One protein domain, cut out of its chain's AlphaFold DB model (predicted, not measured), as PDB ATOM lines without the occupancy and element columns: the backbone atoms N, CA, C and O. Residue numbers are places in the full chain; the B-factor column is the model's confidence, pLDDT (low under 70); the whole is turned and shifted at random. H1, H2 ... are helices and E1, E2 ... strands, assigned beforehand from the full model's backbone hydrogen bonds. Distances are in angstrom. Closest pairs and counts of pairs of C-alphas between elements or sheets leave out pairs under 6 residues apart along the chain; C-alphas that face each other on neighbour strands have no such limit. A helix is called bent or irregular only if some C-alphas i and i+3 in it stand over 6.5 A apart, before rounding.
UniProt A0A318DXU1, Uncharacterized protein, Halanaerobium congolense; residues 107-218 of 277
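What this domain is: This is residues 107 to 218 of the 277 residues of an uncharacterized protein of Halanaerobium congolense (UniProt A0A318DXU1). One long helix, H2, lies in the middle, with the two-stranded hairpin E3 and E4 along one side of it and, on another side, the shorter helix H3 packed over the parallel pair E7 and E8. Two more small hairpins, E1 with E2 and E5 with E6, make the far end of the long axis, and short H1 sits near H2. The printed part has 112 residues, with three named helices and eight named strands in the order E1 E2 E3 E4 H1 E5 E6 H2 E7 H3 E8. The strands form four separate two-stranded sheets, antiparallel but for the parallel E7 and E8, and the class is mixed. The whole is compact, with a radius of gyration of the C-alphas of 14.8 A and spans of 41 by 34 by 26 A.

How they stand to each other: Start at E3, residues 120 to 124, and E4, residues 130 to 135, an antiparallel hairpin at 166 degrees, with N 121 and O 134 2.8 A apart. Go next to H2, residues 164 to 178, whose closest C-alpha pair to E4 is Ser 134 and Val 171, 6.6 A. H2 is irregular, but only just: C-alphas 166 and 169 are 6.9 A apart. With its residues 165 to 169 alone it only just touches H3, residues 197 to 204, with 3 pairs of C-alphas within 8 A; Lys 169 and Phe 200 come closest, at 7.6 A, and the two run the same way at a shallow tilt of 21 degrees. E7, residues 185 to 187, and E8, residues 209 to 211, are parallel at 16 degrees, with N 186 and O 209 2.8 A apart. E7, H3 and E8 form a strand-helix-strand unit, two parallel neighbour strands with a helix between them, and its crossover is right-handed. The closest C-alphas of H3 and E8 are those of Leu 201 and Ala 210, 6.9 A. H1, residues 138 to 143, is near H2. E5, residues 149 to 151, and E6, residues 160 to 162, form a hairpin, with N 150 and O 161 3.0 A apart. E1, residues 107 to 110, and E2, residues 113 to 117, form another, with N 108 and O 115 2.8 A apart. E2 runs on into E3 across a break of 2 residues, at 78 degrees. In H1 and H3 every O i to N i+4 pair is within hydrogen-bond range; in H2 it is 8 of 11.

Where its parts are: Find C-alpha 107 at (44.838, 22.188, -34.672), where E1 begins. H2 runs 21.5 A from C-alpha 164 at (38.774, 7.869, -38.606). E4 is 14.1 A long, E3 13.1 A, E2 11.2 A and H3 10.5 A. E8 ends at C-alpha 211, (30.276, -5.397, -34.942).

The domain as a whole: The C-alphas farthest apart are those of Pro 156 and Asn 180, 41.1 A. The printed part has no cut, and no link is long. Look for pLDDT under 70 at residues 111 to 112, 150 to 161 and 216 to 218.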
ATOM      1  N   GLN A 107      46.011  21.486 -35.171       84.75
ATOM      2  CA  GLN A 107      44.838  22.188 -34.672       84.75
ATOM      3  C   GLN A 107      43.564  21.471 -35.147       84.75
ATOM      4  O   GLN A 107      43.379  21.255 -36.342       84.75
ATOM      5  N   LEU A 108      42.678  21.116 -34.217       79.25
ATOM      6  CA  LEU A 108      41.384  20.492 -34.483       79.25
ATOM      7  C   LEU A 108      40.279  21.146 -33.645       79.25
ATOM      8  O   LEU A 108      40.509  21.659 -32.544       79.25
ATOM      9  N   TYR A 109      39.050  21.061 -34.152       76.94
ATOM     10  CA  TYR A 109      37.840  21.382 -33.403       76.94
ATOM     11  C   TYR A 109      37.086  20.098 -33.048       76.94
ATOM     12  O   TYR A 109      36.504  19.438 -33.915       76.94
ATOM     13  N   ILE A 110      37.106  19.720 -31.768       73.44
ATOM     14  CA  ILE A 110      36.530  18.462 -31.278       73.44
ATOM     15  C   ILE A 110      35.559  18.769 -30.142       73.44
ATOM     16  O   ILE A 110      35.917  19.431 -29.174       73.44
ATOM     17  N   ASN A 111      34.321  18.277 -30.258       68.44
ATOM     18  CA  ASN A 111      33.282  18.384 -29.225       68.44
ATOM     19  C   ASN A 111      33.068  19.808 -28.671       68.44
ATOM     20  O   ASN A 111      32.771  19.971 -27.495       68.44
ATOM     21  N   GLY A 112      33.216  20.843 -29.504       67.50
ATOM     22  CA  GLY A 112      33.039  22.232 -29.066       67.50
ATOM     23  C   GLY A 112      34.313  22.933 -28.590       67.50
ATOM     24  O   GLY A 112      34.252  24.106 -28.230       67.50
ATOM     25  N   HIS A 113      35.459  22.252 -28.608       73.44
ATOM     26  CA  HIS A 113      36.727  22.778 -28.111       73.44
ATOM     27  C   HIS A 113      37.769  22.901 -29.221       73.44
ATOM     28  O   HIS A 113      37.926  22.009 -30.056       73.44
ATOM     29  N   PHE A 114      38.510  24.010 -29.200       78.62
ATOM     30  CA  PHE A 114      39.726  24.186 -29.990       78.62
ATOM     31  C   PHE A 114      40.887  23.513 -29.267       78.62
ATOM     32  O   PHE A 114      41.114  23.771 -28.085       78.62
ATOM     33  N   CYS A 115      41.609  22.644 -29.961       84.12
ATOM     34  CA  CYS A 115      42.699  21.887 -29.365       84.12
ATOM     35  C   CYS A 115      43.786  21.582 -30.392       84.12
ATOM     36  O   CYS A 115      43.536  21.569 -31.593       84.12
ATOM     37  N   TYR A 116      44.995  21.327 -29.901       88.31
ATOM     38  CA  TYR A 116      46.074  20.738 -30.684       88.31
ATOM     39  C   TYR A 116      46.149  19.261 -30.324       88.31
ATOM     40  O   TYR A 116      46.281  18.923 -29.148       88.31
ATOM     41  N   VAL A 117      46.017  18.388 -31.316       87.44
ATOM     42  CA  VAL A 117      45.841  16.952 -31.096       87.44
ATOM     43  C   VAL A 117      46.877  16.170 -31.875       87.44
ATOM     44  O   VAL A 117      47.116  16.425 -33.056       87.44
ATOM     45  N   TYR A 118      47.437  15.171 -31.205       88.88
ATOM     46  CA  TYR A 118      48.186  14.107 -31.844       88.88
ATOM     47  C   TYR A 118      47.296  12.871 -31.938       88.88
ATOM     48  O   TYR A 118      46.832  12.360 -30.917       88.88
ATOM     49  N   LYS A 119      46.973  12.444 -33.161       87.50
ATOM     50  CA  LYS A 119      46.041  11.335 -33.387       87.50
ATOM     51  C   LYS A 119      46.771   9.998 -33.351       87.50
ATOM     52  O   LYS A 119      47.836   9.854 -33.944       87.50
ATOM     53  N   ALA A 120      46.136   9.021 -32.719       91.31
ATOM     54  CA  ALA A 120      46.571   7.637 -32.730       91.31
ATOM     55  C   ALA A 120      45.368   6.692 -32.722       91.31
ATOM     56  O   ALA A 120      44.297   7.048 -32.221       91.31
ATOM     57  N   VAL A 121      45.565   5.478 -33.229       91.69
ATOM     58  CA  VAL A 121      44.632   4.357 -33.079       91.69
ATOM     59  C   VAL A 121      45.251   3.303 -32.182       91.69
ATOM     60  O   VAL A 121      46.434   2.989 -32.282       91.69
ATOM     61  N   ILE A 122      44.420   2.744 -31.306       93.75
ATOM     62  CA  ILE A 122      44.795   1.677 -30.387       93.75
ATOM     63  C   ILE A 122      44.024   0.419 -30.779       93.75
ATOM     64  O   ILE A 122      42.793   0.421 -30.799       93.75
ATOM     65  N   VAL A 123      44.750  -0.667 -31.032       93.94
ATOM     66  CA  VAL A 123      44.186  -2.007 -31.223       93.94
ATOM     67  C   VAL A 123      44.356  -2.786 -29.923       93.94
ATOM     68  O   VAL A 123      45.446  -2.826 -29.345       93.94
ATOM     69  N   ASN A 124      43.284  -3.418 -29.452       93.38
ATOM     70  CA  ASN A 124      43.289  -4.265 -28.262       93.38
ATOM     71  C   ASN A 124      42.656  -5.636 -28.556       93.38
ATOM     72  O   ASN A 124      41.999  -5.827 -29.574       93.38
ATOM     73  N   ASN A 125      42.851  -6.600 -27.658       90.31
ATOM     74  CA  ASN A 125      42.355  -7.976 -27.811       90.31
ATOM     75  C   ASN A 125      40.888  -8.197 -27.369       90.31
ATOM     76  O   ASN A 125      40.529  -9.318 -26.997       90.31
ATOM     77  N   GLY A 126      40.076  -7.144 -27.279       86.44
ATOM     78  CA  GLY A 126      38.699  -7.187 -26.770       86.44
ATOM     79  C   GLY A 126      38.569  -7.265 -25.242       86.44
ATOM     80  O   GLY A 126      37.535  -6.886 -24.706       86.44
ATOM     81  N   HIS A 127      39.622  -7.675 -24.525       87.81
ATOM     82  CA  HIS A 127      39.676  -7.697 -23.054       87.81
ATOM     83  C   HIS A 127      40.371  -6.454 -22.470       87.81
ATOM     84  O   HIS A 127      40.647  -6.395 -21.276       87.81
ATOM     85  N   GLY A 128      40.695  -5.474 -23.318       87.62
ATOM     86  CA  GLY A 128      41.381  -4.242 -22.925       87.62
ATOM     87  C   GLY A 128      42.911  -4.326 -22.914       87.62
ATOM     88  O   GLY A 128      43.557  -3.312 -22.662       87.62
ATOM     89  N   ALA A 129      43.518  -5.475 -23.236       91.88
ATOM     90  CA  ALA A 129      44.971  -5.548 -23.385       91.88
ATOM     91  C   ALA A 129      45.392  -4.938 -24.728       91.88
ATOM     92  O   ALA A 129      44.987  -5.421 -25.792       91.88
ATOM     93  N   ILE A 130      46.205  -3.883 -24.667       94.94
ATOM     94  CA  ILE A 130      46.726  -3.180 -25.841       94.94
ATOM     95  C   ILE A 130      47.662  -4.113 -26.615       94.94
ATOM     96  O   ILE A 130      48.555  -4.736 -26.041       94.94
ATOM     97  N   ARG A 131      47.438  -4.214 -27.925       93.25
ATOM     98  CA  ARG A 131      48.239  -5.020 -28.856       93.25
ATOM     99  C   ARG A 131      49.031  -4.168 -29.835       93.25
ATOM    100  O   ARG A 131      50.113  -4.573 -30.237       93.25
ATOM    101  N   HIS A 132      48.510  -2.999 -30.194       95.19
ATOM    102  CA  HIS A 132      49.163  -2.092 -31.127       95.19
ATOM    103  C   HIS A 132      48.699  -0.657 -30.902       95.19
ATOM    104  O   HIS A 132      47.541  -0.425 -30.547       95.19
ATOM    105  N   ILE A 133      49.606   0.293 -31.109       95.00
ATOM    106  CA  ILE A 133      49.318   1.726 -31.121       95.00
ATOM    107  C   ILE A 133      49.958   2.275 -32.391       95.00
ATOM    108  O   ILE A 133      51.163   2.139 -32.565       95.00
ATOM    109  N   SER A 134      49.153   2.885 -33.254       93.62
ATOM    110  CA  SER A 134      49.622   3.535 -34.476       93.62
ATOM    111  C   SER A 134      49.388   5.035 -34.370       93.62
ATOM    112  O   SER A 134      48.266   5.462 -34.091       93.62
ATOM    113  N   PHE A 135      50.442   5.829 -34.548       92.44
ATOM    114  CA  PHE A 135      50.388   7.291 -34.525       92.44
ATOM    115  C   PHE A 135      50.302   7.830 -35.948       92.44
ATOM    116  O   PHE A 135      51.048   7.410 -36.822       92.44
ATOM    117  N   PHE A 136      49.436   8.815 -36.185       89.12
ATOM    118  CA  PHE A 136      49.215   9.392 -37.519       89.12
ATOM    119  C   PHE A 136      50.202  10.522 -37.849       89.12
ATOM    120  O   PHE A 136      49.816  11.581 -38.361       89.12
ATOM    121  N   GLY A 137      51.472  10.295 -37.503       86.81
ATOM    122  CA  GLY A 137      52.599  11.169 -37.816       86.81
ATOM    123  C   GLY A 137      52.985  11.119 -39.293       86.81
ATOM    124  O   GLY A 137      52.251  10.580 -40.127       86.81
ATOM    125  N   ASP A 138      54.124  11.712 -39.626       86.94
ATOM    126  CA  ASP A 138      54.601  11.758 -41.010       86.94
ATOM    127  C   ASP A 138      55.054  10.371 -41.498       86.94
ATOM    128  O   ASP A 138      54.676   9.977 -42.596       86.94
ATOM    129  N   GLU A 139      55.677   9.556 -40.638       89.50
ATOM    130  CA  GLU A 139      56.050   8.164 -40.955       89.50
ATOM    131  C   GLU A 139      54.846   7.313 -41.395       89.50
ATOM    132  O   GLU A 139      54.905   6.601 -42.395       89.50
ATOM    133  N   PHE A 140      53.711   7.425 -40.697       90.62
ATOM    134  CA  PHE A 140      52.495   6.695 -41.065       90.62
ATOM    135  C   PHE A 140      51.938   7.149 -42.420       90.62
ATOM    136  O   PHE A 140      51.458   6.331 -43.200       90.62
ATOM    137  N   LYS A 141      52.009   8.450 -42.723       88.00
ATOM    138  CA  LYS A 141      51.551   8.986 -44.016       88.00
ATOM    139  C   LYS A 141      52.465   8.559 -45.158       88.00
ATOM    140  O   LYS A 141      51.968   8.306 -46.251       88.00
ATOM    141  N   ASP A 142      53.765   8.483 -44.899       90.00
ATOM    142  CA  ASP A 142      54.755   8.038 -45.876       90.00
ATOM    143  C   ASP A 142      54.585   6.543 -46.191       90.00
ATOM    144  O   ASP A 142      54.694   6.146 -47.353       90.00
ATOM    145  N   ASN A 143      54.241   5.732 -45.184       91.50
ATOM    146  CA  ASN A 143      53.958   4.303 -45.351       91.50
ATOM    147  C   ASN A 143      52.596   4.024 -46.011       91.50
ATOM    148  O   ASN A 143      52.457   3.016 -46.703       91.50
ATOM    149  N   HIS A 144      51.618   4.921 -45.840       90.94
ATOM    150  CA  HIS A 144      50.252   4.779 -46.361       90.94
ATOM    151  C   HIS A 144      49.810   5.985 -47.211       90.94
ATOM    152  O   HIS A 144      48.864   6.702 -46.847       90.94
ATOM    153  N   PRO A 145      50.460   6.242 -48.365       86.56
ATOM    154  CA  PRO A 145      50.171   7.403 -49.211       86.56
ATOM    155  C   PRO A 145      48.761   7.371 -49.830       86.56
ATOM    156  O   PRO A 145      48.265   8.394 -50.310       86.56
ATOM    157  N   GLU A 146      48.098   6.213 -49.834       85.12
ATOM    158  CA  GLU A 146      46.716   6.034 -50.279       85.12
ATOM    159  C   GLU A 146      45.677   6.649 -49.334       85.12
ATOM    160  O   GLU A 146      44.526   6.835 -49.741       85.12
ATOM    161  N   VAL A 147      46.051   6.965 -48.089       82.56
ATOM    162  CA  VAL A 147      45.134   7.490 -47.075       82.56
ATOM    163  C   VAL A 147      44.919   8.987 -47.300       82.56
ATOM    164  O   VAL A 147      45.819   9.796 -47.058       82.56
ATOM    165  N   PRO A 148      43.719   9.416 -47.728       71.25
ATOM    166  CA  PRO A 148      43.475  10.825 -47.967       71.25
ATOM    167  C   PRO A 148      43.432  11.582 -46.638       71.25
ATOM    168  O   PRO A 148      42.753  11.186 -45.686       71.25
ATOM    169  N   VAL A 149      44.103  12.733 -46.598       70.81
ATOM    170  CA  VAL A 149      43.909  13.707 -45.522       70.81
ATOM    171  C   VAL A 149      42.561  14.391 -45.757       70.81
ATOM    172  O   VAL A 149      42.407  15.203 -46.675       70.81
ATOM    173  N   GLU A 150      41.557  14.022 -44.962       62.31
ATOM    174  CA  GLU A 150      40.187  14.496 -45.129       62.31
ATOM    175  C   GLU A 150      40.022  15.930 -44.625       62.31
ATOM    176  O   GLU A 150      40.567  16.314 -43.592       62.31
ATOM    177  N   LYS A 151      39.201  16.703 -45.342       58.81
ATOM    178  CA  LYS A 151      38.678  17.996 -44.896       58.81
ATOM    179  C   LYS A 151      37.229  17.805 -44.453       58.81
ATOM    180  O   LYS A 151      36.379  17.460 -45.278       58.81
ATOM    181  N   LYS A 152      36.914  18.073 -43.184       53.03
ATOM    182  CA  LYS A 152      35.514  18.108 -42.726       53.03
ATOM    183  C   LYS A 152      34.787  19.294 -43.371       53.03
ATOM    184  O   LYS A 152      35.277  20.418 -43.340       53.03
ATOM    185  N   SER A 153      33.617  19.049 -43.968       41.91
ATOM    186  CA  SER A 153      32.869  20.045 -44.759       41.91
ATOM    187  C   SER A 153      32.402  21.261 -43.959       41.91
ATOM    188  O   SER A 153      32.311  22.348 -44.520       41.91
ATOM    189  N   ASP A 154      32.133  21.065 -42.668       50.03
ATOM    190  CA  ASP A 154      31.653  22.103 -41.748       50.03
ATOM    191  C   ASP A 154      32.737  22.551 -40.754       50.03
ATOM    192  O   ASP A 154      32.462  23.322 -39.834       50.03
ATOM    193  N   SER A 155      33.969  22.066 -40.935       52.22
ATOM    194  CA  SER A 155      35.116  22.503 -40.152       52.22
ATOM    195  C   SER A 155      35.890  23.592 -40.900       52.22
ATOM    196  O   SER A 155      35.830  23.674 -42.131       52.22
ATOM    197  N   PRO A 156      36.642  24.438 -40.181       55.62
ATOM    198  CA  PRO A 156      37.536  25.409 -40.799       55.62
ATOM    199  C   PRO A 156      38.513  24.740 -41.778       55.62
ATOM    200  O   PRO A 156      38.880  23.582 -41.598       55.62
ATOM    201  N   ASP A 157      38.957  25.477 -42.800       48.06
ATOM    202  CA  ASP A 157      39.725  24.946 -43.941       48.06
ATOM    203  C   ASP A 157      41.024  24.194 -43.580       48.06
ATOM    204  O   ASP A 157      41.550  23.439 -44.405       48.06
ATOM    205  N   GLU A 158      41.510  24.401 -42.357       49.69
ATOM    206  CA  GLU A 158      42.738  23.847 -41.785       49.69
ATOM    207  C   GLU A 158      42.523  22.558 -40.967       49.69
ATOM    208  O   GLU A 158      43.501  21.904 -40.615       49.69
ATOM    209  N   ASP A 159      41.271  22.124 -40.739       55.06
ATOM    210  CA  ASP A 159      40.917  20.812 -40.159       55.06
ATOM    211  C   ASP A 159      41.096  19.709 -41.220       55.06
ATOM    212  O   ASP A 159      40.142  19.101 -41.722       55.06
ATOM    213  N   LYS A 160      42.354  19.538 -41.637       58.09
ATOM    214  CA  LYS A 160      42.828  18.484 -42.528       58.09
ATOM    215  C   LYS A 160      43.531  17.434 -41.683       58.09
ATOM    216  O   LYS A 160      44.687  17.606 -41.303       58.09
ATOM    217  N   SER A 161      42.838  16.347 -41.380       66.62
ATOM    218  CA  SER A 161      43.418  15.224 -40.644       66.62
ATOM    219  C   SER A 161      43.018  13.907 -41.286       66.62
ATOM    220  O   SER A 161      42.037  13.840 -42.024       66.62
ATOM    221  N   ILE A 162      43.786  12.850 -41.021       70.81
ATOM    222  CA  ILE A 162      43.373  11.503 -41.413       70.81
ATOM    223  C   ILE A 162      42.009  11.235 -40.766       70.81
ATOM    224  O   ILE A 162      41.835  11.445 -39.555       70.81
ATOM    225  N   GLY A 163      41.037  10.870 -41.603       72.94
ATOM    226  CA  GLY A 163      39.687  10.536 -41.177       72.94
ATOM    227  C   GLY A 163      39.679   9.206 -40.435       72.94
ATOM    228  O   GLY A 163      40.416   8.286 -40.783       72.94
ATOM    229  N   ASP A 164      38.826   9.087 -39.418       73.25
ATOM    230  CA  ASP A 164      38.774   7.869 -38.606       73.25
ATOM    231  C   ASP A 164      38.474   6.662 -39.518       73.25
ATOM    232  O   ASP A 164      39.251   5.712 -39.568       73.25
ATOM    233  N   SER A 165      37.455   6.757 -40.379       76.06
ATOM    234  CA  SER A 165      37.077   5.659 -41.281       76.06
ATOM    235  C   SER A 165      38.152   5.251 -42.301       76.06
ATOM    236  O   SER A 165      38.246   4.070 -42.630       76.06
ATOM    237  N   THR A 166      38.980   6.187 -42.781       82.25
ATOM    238  CA  THR A 166      40.023   5.903 -43.783       82.25
ATOM    239  C   THR A 166      41.280   5.306 -43.162       82.25
ATOM    240  O   THR A 166      41.998   4.575 -43.836       82.25
ATOM    241  N   SER A 167      41.511   5.545 -41.870       87.75
ATOM    242  CA  SER A 167      42.670   5.015 -41.146       87.75
ATOM    243  C   SER A 167      42.573   3.543 -40.744       87.75
ATOM    244  O   SER A 167      43.581   2.932 -40.408       87.75
ATOM    245  N   LEU A 168      41.379   2.946 -40.739       91.56
ATOM    246  CA  LEU A 168      41.208   1.622 -40.140       91.56
ATOM    247  C   LEU A 168      41.960   0.520 -40.887       91.56
ATOM    248  O   LEU A 168      42.615  -0.308 -40.261       91.56
ATOM    249  N   LYS A 169      41.840   0.493 -42.217       92.25
ATOM    250  CA  LYS A 169      42.491  -0.522 -43.047       92.25
ATOM    251  C   LYS A 169      44.023  -0.514 -42.894       92.25
ATOM    252  O   LYS A 169      44.533  -1.559 -42.502       92.25
ATOM    253  N   PRO A 170      44.738   0.609 -43.099       94.00
ATOM    254  CA  PRO A 170      46.198   0.635 -42.969       94.00
ATOM    255  C   PRO A 170      46.670   0.249 -41.561       94.00
ATOM    256  O   PRO A 170      47.575  -0.562 -41.414       94.00
ATOM    257  N   VAL A 171      45.975   0.698 -40.506       94.50
ATOM    258  CA  VAL A 171      46.321   0.309 -39.124       94.50
ATOM    259  C   VAL A 171      46.195  -1.202 -38.892       94.50
ATOM    260  O   VAL A 171      46.984  -1.781 -38.142       94.50
ATOM    261  N   LEU A 172      45.187  -1.846 -39.488       94.19
ATOM    262  CA  LEU A 172      45.034  -3.298 -39.402       94.19
ATOM    263  C   LEU A 172      46.069  -4.033 -40.261       94.19
ATOM    264  O   LEU A 172      46.559  -5.069 -39.820       94.19
ATOM    265  N   GLU A 173      46.426  -3.507 -41.435       94.00
ATOM    266  CA  GLU A 173      47.508  -4.055 -42.265       94.00
ATOM    267  C   GLU A 173      48.830  -4.049 -41.492       94.00
ATOM    268  O   GLU A 173      49.425  -5.112 -41.317       94.00
ATOM    269  N   ASP A 174      49.225  -2.908 -40.925       94.44
ATOM    270  CA  ASP A 174      50.413  -2.794 -40.068       94.44
ATOM    271  C   ASP A 174      50.389  -3.805 -38.922       94.44
ATOM    272  O   ASP A 174      51.361  -4.522 -38.673       94.44
ATOM    273  N   TYR A 175      49.251  -3.902 -38.235       94.75
ATOM    274  CA  TYR A 175      49.105  -4.808 -37.107       94.75
ATOM    275  C   TYR A 175      49.276  -6.277 -37.512       94.75
ATOM    276  O   TYR A 175      50.060  -6.996 -36.892       94.75
ATOM    277  N   PHE A 176      48.570  -6.741 -38.542       93.44
ATOM    278  CA  PHE A 176      48.636  -8.143 -38.959       93.44
ATOM    279  C   PHE A 176      49.943  -8.493 -39.684       93.44
ATOM    280  O   PHE A 176      50.357  -9.653 -39.651       93.44
ATOM    281  N   ASN A 177      50.642  -7.507 -40.253       92.56
ATOM    282  CA  ASN A 177      52.003  -7.682 -40.764       92.56
ATOM    283  C   ASN A 177      53.010  -7.948 -39.632       92.56
ATOM    284  O   ASN A 177      53.959  -8.713 -39.814       92.56
ATOM    285  N   LEU A 178      52.799  -7.347 -38.458       92.81
ATOM    286  CA  LEU A 178      53.638  -7.561 -37.273       92.81
ATOM    287  C   LEU A 178      53.244  -8.818 -36.485       92.81
ATOM    288  O   LEU A 178      54.105  -9.479 -35.899       92.81
ATOM    289  N   TYR A 179      51.953  -9.151 -36.449       88.38
ATOM    290  CA  TYR A 179      51.412 -10.215 -35.608       88.38
ATOM    291  C   TYR A 179      50.548 -11.190 -36.407       88.38
ATOM    292  O   TYR A 179      49.438 -10.876 -36.829       88.38
ATOM    293  N   ASN A 180      51.005 -12.437 -36.500       83.94
ATOM    294  CA  ASN A 180      50.237 -13.514 -37.115       83.94
ATOM    295  C   ASN A 180      49.292 -14.173 -36.092       83.94
ATOM    296  O   ASN A 180      49.587 -15.239 -35.545       83.94
ATOM    297  N   HIS A 181      48.177 -13.511 -35.779       86.19
ATOM    298  CA  HIS A 181      47.135 -14.045 -34.898       86.19
ATOM    299  C   HIS A 181      45.757 -13.901 -35.540       86.19
ATOM    300  O   HIS A 181      45.450 -12.859 -36.106       86.19
ATOM    301  N   HIS A 182      44.909 -14.921 -35.416       88.25
ATOM    302  CA  HIS A 182      43.538 -14.864 -35.922       88.25
ATOM    303  C   HIS A 182      42.570 -14.408 -34.831       88.25
ATOM    304  O   HIS A 182      42.630 -14.872 -33.693       88.25
ATOM    305  N   TYR A 183      41.660 -13.512 -35.196       91.12
ATOM    306  CA  TYR A 183      40.580 -13.050 -34.338       91.12
ATOM    307  C   TYR A 183      39.248 -13.336 -35.028       91.12
ATOM    308  O   TYR A 183      39.048 -12.981 -36.185       91.12
ATOM    309  N   SER A 184      38.302 -13.928 -34.300       93.62
ATOM    310  CA  SER A 184      36.980 -14.246 -34.854       93.62
ATOM    311  C   SER A 184      36.078 -13.020 -34.985       93.62
ATOM    312  O   SER A 184      35.259 -12.935 -35.896       93.62
ATOM    313  N   SER A 185      36.192 -12.062 -34.063       94.25
ATOM    314  CA  SER A 185      35.278 -10.922 -33.971       94.25
ATOM    315  C   SER A 185      36.034  -9.601 -33.928       94.25
ATOM    316  O   SER A 185      36.961  -9.437 -33.138       94.25
ATOM    317  N   PHE A 186      35.585  -8.650 -34.742       94.88
ATOM    318  CA  PHE A 186      36.057  -7.271 -34.755       94.88
ATOM    319  C   PHE A 186      34.995  -6.335 -34.171       94.88
ATOM    320  O   PHE A 186      33.813  -6.460 -34.500       94.88
ATOM    321  N   ILE A 187      35.410  -5.388 -33.327       93.69
ATOM    322  CA  ILE A 187      34.536  -4.376 -32.717       93.69
ATOM    323  C   ILE A 187      35.227  -3.016 -32.800       93.69
ATOM    324  O   ILE A 187      36.422  -2.918 -32.527       93.69
ATOM    325  N   THR A 188      34.483  -1.967 -33.149       91.44
ATOM    326  CA  THR A 188      35.000  -0.589 -33.161       91.44
ATOM    327  C   THR A 188      33.883   0.440 -32.946       91.44
ATOM    328  O   THR A 188      32.720   0.066 -32.810       91.44
ATOM    329  N   ASP A 189      34.223   1.730 -32.892       88.00
ATOM    330  CA  ASP A 189      33.254   2.826 -32.791       88.00
ATOM    331  C   ASP A 189      32.445   3.021 -34.085       88.00
ATOM    332  O   ASP A 189      32.903   2.757 -35.197       88.00
ATOM    333  N   SER A 190      31.247   3.583 -33.929       86.19
ATOM    334  CA  SER A 190      30.365   4.008 -35.019       86.19
ATOM    335  C   SER A 190      31.015   4.914 -36.081       86.19
ATOM    336  O   SER A 190      30.531   4.971 -37.210       86.19
ATOM    337  N   ALA A 191      32.107   5.618 -35.762       83.12
ATOM    338  CA  ALA A 191      32.869   6.447 -36.697       83.12
ATOM    339  C   ALA A 191      33.470   5.651 -37.870       83.12
ATOM    340  O   ALA A 191      33.730   6.219 -38.930       83.12
ATOM    341  N   PHE A 192      33.649   4.338 -37.705       86.62
ATOM    342  CA  PHE A 192      34.158   3.440 -38.741       86.62
ATOM    343  C   PHE A 192      33.046   2.734 -39.536       86.62
ATOM    344  O   PHE A 192      33.347   1.893 -40.391       86.62
ATOM    345  N   ASP A 193      31.772   3.071 -39.286       85.31
ATOM    346  CA  ASP A 193      30.618   2.520 -40.006       85.31
ATOM    347  C   ASP A 193      30.546   3.069 -41.439       85.31
ATOM    348  O   ASP A 193      29.841   4.032 -41.756       85.31
ATOM    349  N   ASN A 194      31.315   2.447 -42.327       81.69
ATOM    350  CA  ASN A 194      31.292   2.707 -43.756       81.69
ATOM    351  C   ASN A 194      31.043   1.393 -44.504       81.69
ATOM    352  O   ASN A 194      31.598   0.347 -44.181       81.69
ATOM    353  N   TYR A 195      30.227   1.452 -45.555       80.44
ATOM    354  CA  TYR A 195      29.966   0.321 -46.447       80.44
ATOM    355  C   TYR A 195      31.256  -0.330 -46.972       80.44
ATOM    356  O   TYR A 195      31.307  -1.546 -47.126       80.44
ATOM    357  N   GLN A 196      32.295   0.467 -47.234       82.69
ATOM    358  CA  GLN A 196      33.587  -0.031 -47.716       82.69
ATOM    359  C   GLN A 196      34.409  -0.746 -46.632       82.69
ATOM    360  O   GLN A 196      35.301  -1.510 -46.985       82.69
ATOM    361  N   THR A 197      34.078  -0.550 -45.350       89.12
ATOM    362  CA  THR A 197      34.774  -1.156 -44.208       89.12
ATOM    363  C   THR A 197      34.552  -2.664 -44.132       89.12
ATOM    364  O   THR A 197      35.489  -3.452 -44.037       89.12
ATOM    365  N   TYR A 198      33.294  -3.093 -44.214       90.31
ATOM    366  CA  TYR A 198      32.920  -4.489 -43.981       90.31
ATOM    367  C   TYR A 198      33.562  -5.494 -44.952       90.31
ATOM    368  O   TYR A 198      33.996  -6.547 -44.481       90.31
ATOM    369  N   PRO A 199      33.663  -5.228 -46.273       91.88
ATOM    370  CA  PRO A 199      34.310  -6.149 -47.197       91.88
ATOM    371  C   PRO A 199      35.737  -6.509 -46.792       91.88
ATOM    372  O   PRO A 199      36.045  -7.695 -46.775       91.88
ATOM    373  N   PHE A 200      36.574  -5.530 -46.427       92.94
ATOM    374  CA  PHE A 200      37.959  -5.826 -46.062       92.94
ATOM    375  C   PHE A 200      38.071  -6.476 -44.681       92.94
ATOM    376  O   PHE A 200      38.920  -7.336 -44.489       92.94
ATOM    377  N   LEU A 201      37.190  -6.149 -43.726       94.69
ATOM    378  CA  LEU A 201      37.189  -6.827 -42.424       94.69
ATOM    379  C   LEU A 201      36.925  -8.330 -42.584       94.69
ATOM    380  O   LEU A 201      37.659  -9.156 -42.055       94.69
ATOM    381  N   ILE A 202      35.896  -8.694 -43.346       93.88
ATOM    382  CA  ILE A 202      35.503 -10.100 -43.473       93.88
ATOM    383  C   ILE A 202      36.396 -10.851 -44.467       93.88
ATOM    384  O   ILE A 202      36.789 -11.983 -44.203       93.88
ATOM    385  N   LYS A 203      36.708 -10.252 -45.624       92.50
ATOM    386  CA  LYS A 203      37.418 -10.953 -46.706       92.50
ATOM    387  C   LYS A 203      38.932 -10.833 -46.619       92.50
ATOM    388  O   LYS A 203      39.605 -11.830 -46.845       92.50
ATOM    389  N   ASP A 204      39.442  -9.638 -46.327       93.00
ATOM    390  CA  ASP A 204      40.882  -9.373 -46.378       93.00
ATOM    391  C   ASP A 204      41.535  -9.784 -45.046       93.00
ATOM    392  O   ASP A 204      42.539 -10.488 -45.046       93.00
ATOM    393  N   PHE A 205      40.927  -9.415 -43.910       93.19
ATOM    394  CA  PHE A 205      41.441  -9.739 -42.569       93.19
ATOM    395  C   PHE A 205      40.853 -11.017 -41.950       93.19
ATOM    396  O   PHE A 205      41.318 -11.462 -40.903       93.19
ATOM    397  N   GLY A 206      39.841 -11.623 -42.578       92.69
ATOM    398  CA  GLY A 206      39.328 -12.937 -42.183       92.69
ATOM    399  C   GLY A 206      38.562 -12.976 -40.856       92.69
ATOM    400  O   GLY A 206      38.521 -14.030 -40.218       92.69
ATOM    401  N   PHE A 207      37.967 -11.862 -40.419       95.06
ATOM    402  CA  PHE A 207      37.066 -11.871 -39.263       95.06
ATOM    403  C   PHE A 207      35.759 -12.603 -39.609       95.06
ATOM    404  O   PHE A 207      35.139 -12.324 -40.635       95.06
ATOM    405  N   ASP A 208      35.272 -13.469 -38.716       95.25
ATOM    406  CA  ASP A 208      33.963 -14.126 -38.874       95.25
ATOM    407  C   ASP A 208      32.815 -13.123 -38.705       95.25
ATOM    408  O   ASP A 208      31.736 -13.262 -39.289       95.25
ATOM    409  N   LYS A 209      33.024 -12.126 -37.835       93.62
ATOM    410  CA  LYS A 209      32.020 -11.132 -37.449       93.62
ATOM    411  C   LYS A 209      32.657  -9.758 -37.287       93.62
ATOM    412  O   LYS A 209      33.677  -9.612 -36.623       93.62
ATOM    413  N   ALA A 210      31.990  -8.735 -37.812       93.75
ATOM    414  CA  ALA A 210      32.313  -7.334 -37.561       93.75
ATOM    415  C   ALA A 210      31.108  -6.652 -36.906       93.75
ATOM    416  O   ALA A 210      30.005  -6.668 -37.459       93.75
ATOM    417  N   VAL A 211      31.314  -6.070 -35.727       91.62
ATOM    418  CA  VAL A 211      30.276  -5.397 -34.942       91.62
ATOM    419  C   VAL A 211      30.637  -3.923 -34.820       91.62
ATOM    420  O   VAL A 211      31.555  -3.552 -34.093       91.62
ATOM    421  N   ILE A 212      29.896  -3.079 -35.529       90.31
ATOM    422  CA  ILE A 212      30.033  -1.625 -35.453       90.31
ATOM    423  C   ILE A 212      28.689  -1.068 -34.967       90.31
ATOM    424  O   ILE A 212      27.661  -1.333 -35.596       90.31
ATOM    425  N   PRO A 213      28.644  -0.362 -33.825       85.94
ATOM    426  CA  PRO A 213      27.407   0.192 -33.310       85.94
ATOM    427  C   PRO A 213      26.910   1.308 -34.231       85.94
ATOM    428  O   PRO A 213      27.687   2.088 -34.778       85.94
ATOM    429  N   LEU A 214      25.589   1.417 -34.367       78.69
ATOM    430  CA  LEU A 214      24.979   2.505 -35.124       78.69
ATOM    431  C   LEU A 214      25.202   3.842 -34.410       78.69
ATOM    432  O   LEU A 214      25.041   3.950 -33.193       78.69
ATOM    433  N   ASN A 215      25.511   4.887 -35.178       73.62
ATOM    434  CA  ASN A 215      25.673   6.229 -34.628       73.62
ATOM    435  C   ASN A 215      24.313   6.823 -34.208       73.62
ATOM    436  O   ASN A 215      23.550   7.323 -35.040       73.62
ATOM    437  N   SER A 216      24.038   6.825 -32.903       67.62
ATOM    438  CA  SER A 216      22.804   7.358 -32.307       67.62
ATOM    439  C   SER A 216      22.644   8.877 -32.447       67.62
ATOM    440  O   SER A 216      21.536   9.398 -32.330       67.62
ATOM    441  N   ARG A 217      23.715   9.623 -32.754       61.94
ATOM    442  CA  ARG A 217      23.643  11.088 -32.925       61.94
ATOM    443  C   ARG A 217      22.873  11.503 -34.182       61.94
ATOM    444  O   ARG A 217      22.360  12.614 -34.242       61.94
ATOM    445  N   ASN A 218      22.772  10.610 -35.169       55.03
ATOM    446  CA  ASN A 218      22.113  10.868 -36.453       55.03
ATOM    447  C   ASN A 218      20.727  10.214 -36.575       55.03
ATOM    448  O   ASN A 218      20.100  10.288 -37.637       55.03
TER     449      ASN A 218